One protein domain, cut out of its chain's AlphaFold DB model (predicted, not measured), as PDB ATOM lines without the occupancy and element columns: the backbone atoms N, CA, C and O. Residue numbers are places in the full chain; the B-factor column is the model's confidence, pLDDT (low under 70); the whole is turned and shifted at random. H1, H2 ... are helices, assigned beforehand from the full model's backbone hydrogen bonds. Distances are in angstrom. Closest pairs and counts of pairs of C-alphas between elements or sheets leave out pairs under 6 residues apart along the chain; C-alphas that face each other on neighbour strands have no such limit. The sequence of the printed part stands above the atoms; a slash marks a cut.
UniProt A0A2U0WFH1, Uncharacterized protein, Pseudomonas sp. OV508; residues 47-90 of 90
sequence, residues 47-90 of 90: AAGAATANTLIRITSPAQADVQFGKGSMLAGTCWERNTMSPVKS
ATOM      1  N   ALA A  47     -31.639  13.451  15.916       82.44
ATOM      2  CA  ALA A  47     -32.887  13.001  15.287       82.44
ATOM      3  C   ALA A  47     -33.216  11.530  15.608       82.44
ATOM      4  O   ALA A  47     -34.382  11.173  15.722       82.44
ATOM      5  N   ALA A  48     -32.187  10.705  15.828       83.19
ATOM      6  CA  ALA A  48     -32.318   9.300  16.210       83.19
ATOM      7  C   ALA A  48     -32.781   9.073  17.668       83.19
ATOM      8  O   ALA A  48     -33.051   7.937  18.045       83.19
ATOM      9  N   GLY A  49     -32.839  10.114  18.510       81.88
ATOM     10  CA  GLY A  49     -33.288   9.992  19.900       81.88
ATOM     11  C   GLY A  49     -34.813   9.922  20.018       81.88
ATOM     12  O   GLY A  49     -35.514  10.703  19.371       81.88
ATOM     13  N   ALA A  50     -35.331   9.044  20.879       86.75
ATOM     14  CA  ALA A  50     -36.773   8.825  21.051       86.75
ATOM     15  C   ALA A  50     -37.509   9.930  21.845       86.75
ATOM     16  O   ALA A  50     -38.733  10.009  21.789       86.75
ATOM     17  N   ALA A  51     -36.791  10.795  22.570       85.56
ATOM     18  CA  ALA A  51     -37.393  11.826  23.420       85.56
ATOM     19  C   ALA A  51     -38.168  12.877  22.607       85.56
ATOM     20  O   ALA A  51     -37.671  13.382  21.600       85.56
ATOM     21  N   THR A  52     -39.353  13.281  23.055       85.12
ATOM     22  CA  THR A  52     -40.091  14.400  22.450       85.12
ATOM     23  C   THR A  52     -39.396  15.732  22.756       85.12
ATOM     24  O   THR A  52     -38.954  15.978  23.880       85.12
ATOM     25  N   ALA A  53     -39.269  16.604  21.750       81.19
ATOM     26  CA  ALA A  53     -38.631  17.910  21.923       81.19
ATOM     27  C   ALA A  53     -39.376  18.762  22.969       81.19
ATOM     28  O   ALA A  53     -40.599  18.693  23.066       81.19
ATOM     29  N   ASN A  54     -38.635  19.565  23.741       82.94
ATOM     30  CA  ASN A  54     -39.159  20.439  24.805       82.94
ATOM     31  C   ASN A  54     -39.909  19.723  25.941       82.94
ATOM     32  O   ASN A  54     -40.660  20.356  26.681       82.94
ATOM     33  N   THR A  55     -39.688  18.419  26.122       85.56
ATOM     34  CA  THR A  55     -40.223  17.676  27.266       85.56
ATOM     35  C   THR A  55     -39.123  17.321  28.256       85.56
ATOM     36  O   THR A  55     -38.007  16.950  27.887       85.56
ATOM     37  N   LEU A  56     -39.435  17.455  29.544       85.44
ATOM     38  CA  LEU A  56     -38.505  17.120  30.612       85.44
ATOM     39  C   LEU A  56     -38.599  15.624  30.929       85.44
ATOM     40  O   LEU A  56     -39.617  15.155  31.433       85.44
ATOM     41  N   ILE A  57     -37.516  14.885  30.693       86.62
ATOM     42  CA  ILE A  57     -37.441  13.445  30.965       86.62
ATOM     43  C   ILE A  57     -36.407  13.190  32.060       86.62
ATOM     44  O   ILE A  57     -35.315  13.760  32.066       86.62
ATOM     45  N   ARG A  58     -36.749  12.325  33.021       88.00
ATOM     46  CA  ARG A  58     -35.821  11.911  34.078       88.00
ATOM     47  C   ARG A  58     -34.949  10.761  33.583       88.00
ATOM     48  O   ARG A  58     -35.463   9.686  33.299       88.00
ATOM     49  N   ILE A  59     -33.637  10.978  33.574       86.19
ATOM     50  CA  ILE A  59     -32.635   9.985  33.177       86.19
ATOM     51  C   ILE A  59     -31.854   9.516  34.405       86.19
ATOM     52  O   ILE A  59     -31.231  10.326  35.099       86.19
ATOM     53  N   THR A  60     -31.879   8.210  34.675       86.12
ATOM     54  CA  THR A  60     -31.156   7.619  35.812       86.12
ATOM     55  C   THR A  60     -29.881   6.907  35.378       86.12
ATOM     56  O   THR A  60     -28.901   6.963  36.119       86.12
ATOM     57  N   SER A  61     -29.823   6.357  34.160       85.44
ATOM     58  CA  SER A  61     -28.630   5.687  33.624       85.44
ATOM     59  C   SER A  61     -28.128   6.288  32.299       85.44
ATOM     60  O   SER A  61     -28.919   6.841  31.533       85.44
ATOM     61  N   PRO A  62     -26.826   6.157  31.977       85.19
ATOM     62  CA  PRO A  62     -26.289   6.584  30.679       85.19
ATOM     63  C   PRO A  62     -26.929   5.851  29.493       85.19
ATOM     64  O   PRO A  62     -27.221   6.467  28.478       85.19
ATOM     65  N   ALA A  63     -27.240   4.558  29.647       86.69
ATOM     66  CA  ALA A  63     -27.905   3.778  28.600       86.69
ATOM     67  C   ALA A  63     -29.304   4.323  28.261       86.69
ATOM     68  O   ALA A  63     -29.705   4.324  27.100       86.69
ATOM     69  N   GLN A  64     -30.036   4.843  29.255       85.75
ATOM     70  CA  GLN A  64     -31.297   5.547  29.005       85.75
ATOM     71  C   GLN A  64     -31.074   6.863  28.253       85.75
ATOM     72  O   GLN A  64     -31.878   7.203  27.389       85.75
ATOM     73  N   ALA A  65     -29.990   7.588  28.548       85.38
ATOM     74  CA  ALA A  65     -29.646   8.822  27.844       85.38
ATOM     75  C   ALA A  65     -29.388   8.570  26.349       85.38
ATOM     76  O   ALA A  65     -29.850   9.339  25.510       85.38
ATOM     77  N   ASP A  66     -28.718   7.465  26.015       88.38
ATOM     78  CA  ASP A  66     -28.431   7.084  24.630       88.38
ATOM     79  C   ASP A  66     -29.695   6.782  23.819       88.38
ATOM     80  O   ASP A  66     -29.795   7.182  22.661       88.38
ATOM     81  N   VAL A  67     -30.673   6.100  24.419       88.94
ATOM     82  CA  VAL A  67     -31.955   5.795  23.761       88.94
ATOM     83  C   VAL A  67     -32.799   7.063  23.596       88.94
ATOM     84  O   VAL A  67     -33.413   7.288  22.553       88.94
ATOM     85  N   GLN A  68     -32.829   7.916  24.623       86.50
ATOM     86  CA  GLN A  68     -33.688   9.100  24.645       86.50
ATOM     87  C   GLN A  68     -33.132  10.244  23.788       86.50
ATOM     88  O   GLN A  68     -33.872  10.847  23.011       86.50
ATOM     89  N   PHE A  69     -31.833  10.530  23.883       87.12
ATOM     90  CA  PHE A  69     -31.206  11.668  23.204       87.12
ATOM     91  C   PHE A  69     -30.396  11.281  21.960       87.12
ATOM     92  O   PHE A  69     -30.053  12.152  21.158       87.12
ATOM     93  N   GLY A  70     -30.130   9.990  21.762       87.25
ATOM     94  CA  GLY A  70     -29.274   9.469  20.700       87.25
ATOM     95  C   GLY A  70     -27.821   9.324  21.158       87.25
ATOM     96  O   GLY A  70     -27.261  10.228  21.790       87.25
ATOM     97  N   LYS A  71     -27.208   8.188  20.803       85.44
ATOM     98  CA  LYS A  71     -25.780   7.895  21.014       85.44
ATOM     99  C   LYS A  71     -24.918   9.038  20.466       85.44
ATOM    100  O   LYS A  71     -25.047   9.399  19.301       85.44
ATOM    101  N   GLY A  72     -24.043   9.598  21.301       83.25
ATOM    102  CA  GLY A  72     -23.136  10.687  20.911       83.25
ATOM    103  C   GLY A  72     -23.763  12.087  20.864       83.25
ATOM    104  O   GLY A  72     -23.081  13.040  20.499       83.25
ATOM    105  N   SER A  73     -25.034  12.249  21.248       84.69
ATOM    106  CA  SER A  73     -25.621  13.582  21.447       84.69
ATOM    107  C   SER A  73     -24.957  14.324  22.612       84.69
ATOM    108  O   SER A  73     -24.450  13.695  23.540       84.69
ATOM    109  N   MET A  74     -25.018  15.662  22.611       85.56
ATOM    110  CA  MET A  74     -24.514  16.490  23.721       85.56
ATOM    111  C   MET A  74     -25.102  16.035  25.068       85.56
ATOM    112  O   MET A  74     -24.372  15.866  26.040       85.56
ATOM    113  N   LEU A  75     -26.414  15.777  25.111       85.75
ATOM    114  CA  LEU A  75     -27.106  15.339  26.326       85.75
ATOM    115  C   LEU A  75     -26.706  13.923  26.773       85.75
ATOM    116  O   LEU A  75     -26.579  13.685  27.977       85.75
ATOM    117  N   ALA A  76     -26.479  12.990  25.841       86.00
ATOM    118  CA  ALA A  76     -25.926  11.671  26.163       86.00
ATOM    119  C   ALA A  76     -24.473  11.783  26.667       86.00
ATOM    120  O   ALA A  76     -24.118  11.150  27.662       86.00
ATOM    121  N   GLY A  77     -23.695  12.675  26.044       86.19
ATOM    122  CA  GLY A  77     -22.389  13.183  26.470       86.19
ATOM    123  C   GLY A  77     -22.344  13.514  27.964       86.19
ATOM    124  O   GLY A  77     -21.712  12.852  28.782       86.19
ATOM    125  N   THR A  78     -23.124  14.508  28.365       84.56
ATOM    126  CA  THR A  78     -23.104  14.970  29.756       84.56
ATOM    127  C   THR A  78     -23.625  13.915  30.745       84.56
ATOM    128  O   THR A  78     -23.199  13.863  31.902       84.56
ATOM    129  N   CYS A  79     -24.538  13.035  30.316       83.38
ATOM    130  CA  CYS A  79     -25.032  11.945  31.158       83.38
ATOM    131  C   CYS A  79     -23.983  10.846  31.400       83.38
ATOM    132  O   CYS A  79     -23.997  10.250  32.485       83.38
ATOM    133  N   TRP A  80     -23.086  10.573  30.441       80.25
ATOM    134  CA  TRP A  80     -22.019   9.579  30.622       80.25
ATOM    135  C   TRP A  80     -20.924  10.097  31.561       80.25
ATOM    136  O   TRP A  80     -20.583   9.394  32.512       80.25
ATOM    137  N   GLU A  81     -20.460  11.339  31.373       81.31
ATOM    138  CA  GLU A  81     -19.428  11.980  32.211       81.31
ATOM    139  C   GLU A  81     -19.826  12.007  33.685       81.31
ATOM    140  O   GLU A  81     -19.040  11.695  34.578       81.31
ATOM    141  N   ARG A  82     -21.098  12.308  33.961       79.62
ATOM    142  CA  ARG A  82     -21.628  12.263  35.326       79.62
ATOM    143  C   ARG A  82     -21.468  10.876  35.956       79.62
ATOM    144  O   ARG A  82     -21.207  10.781  37.150       79.62
ATOM    145  N   ASN A  83     -21.709   9.812  35.191       76.94
ATOM    146  CA  ASN A  83     -21.670   8.452  35.721       76.94
ATOM    147  C   ASN A  83     -20.238   7.987  36.009       76.94
ATOM    148  O   ASN A  83     -20.033   7.240  36.960       76.94
ATOM    149  N   THR A  84     -19.258   8.449  35.231       72.12
ATOM    150  CA  THR A  84     -17.836   8.109  35.413       72.12
ATOM    151  C   THR A  84     -17.140   8.973  36.464       72.12
ATOM    152  O   THR A  84     -16.208   8.504  37.107       72.12
ATOM    153  N   MET A  85     -17.621  10.198  36.705       60.31
ATOM    154  CA  MET A  85     -17.148  11.070  37.791       60.31
ATOM    155  C   MET A  85     -17.741  10.739  39.167       60.31
ATOM    156  O   MET A  85     -17.350  11.353  40.162       60.31
ATOM    157  N   SER A  86     -18.686   9.797  39.265       58.69
ATOM    158  CA  SER A  86     -19.086   9.284  40.574       58.69
ATOM    159  C   SER A  86     -17.907   8.492  41.138       58.69
ATOM    160  O   SER A  86     -17.485   7.542  40.479       58.69
ATOM    161  N   PRO A  87     -17.369   8.837  42.324       54.62
ATOM    162  CA  PRO A  87     -16.279   8.076  42.906       54.62
ATOM    163  C   PRO A  87     -16.759   6.636  43.087       54.62
ATOM    164  O   PRO A  87     -17.650   6.359  43.894       54.62
ATOM    165  N   VAL A  88     -16.204   5.730  42.282       53.19
ATOM    166  CA  VAL A  88     -16.268   4.291  42.520       53.19
ATOM    167  C   VAL A  88     -15.642   4.096  43.892       53.19
ATOM    168  O   VAL A  88     -14.439   4.277  44.060       53.19
ATOM    169  N   LYS A  89     -16.468   3.819  44.904       50.44
ATOM    170  CA  LYS A  89     -15.959   3.286  46.165       50.44
ATOM    171  C   LYS A  89     -15.461   1.876  45.847       50.44
ATOM    172  O   LYS A  89     -16.282   0.976  45.688       50.44
ATOM    173  N   SER A  90     -14.148   1.754  45.647       49.09
ATOM    174  CA  SER A  90     -13.404   0.494  45.729       49.09
ATOM    175  C   SER A  90     -13.502  -0.086  47.130       49.09
ATOM    176  O   SER A  90     -13.400   0.737  48.073       49.09
TER     177      SER A  90
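AT A GLANCE: This is residues 47 to 90 of the 90 residues of an uncharacterized protein of Pseudomonas sp. OV508 (UniProt A0A2U0WFH1). The longest helix, H2, and the shorter H1 lie side by side as a small helical hairpin. Residues 47 to 61, a long stretch with no named element, loop out before H1, and residues 85 to 90 stick out as a tail beyond H2. The printed part has 44 residues, 19 of them in two named helices, H1 then H2, with no named strand; the class is all helix, though under half of the residues are in named elements. It is only just loose, close to compact, with a radius of gyration of the C-alphas of 11.3 A and spans of 38 by 18 by 13 A.

HOW THE PARTS SIT: H2, residues 74 to 84, and H1, residues 62 to 69, form a hairpin and touch, the closest C-alphas being those of Ala 65 and Ala 76, 5.0 A apart. They run opposite ways at a shallow tilt of 8 degrees. In H1 every O i to N i+4 pair is within hydrogen-bond range; in H2, 6 of 7.

IN THESE COORDINATES: H2 measures 15.9 A from C-alpha 74 to C-alpha 84 at (-17.836, 8.109, 35.413). H1 measures 10.3 A, starting from C-alpha 62 at (-26.289, 6.584, 30.679).

THE WHOLE: The two C-alphas farthest apart, those of Ala 53 and Ser 90, are 38.8 A apart. The printed part has no cut, and the link from H1 to H2 is tight. Residues 85 to 90 have pLDDT under 70.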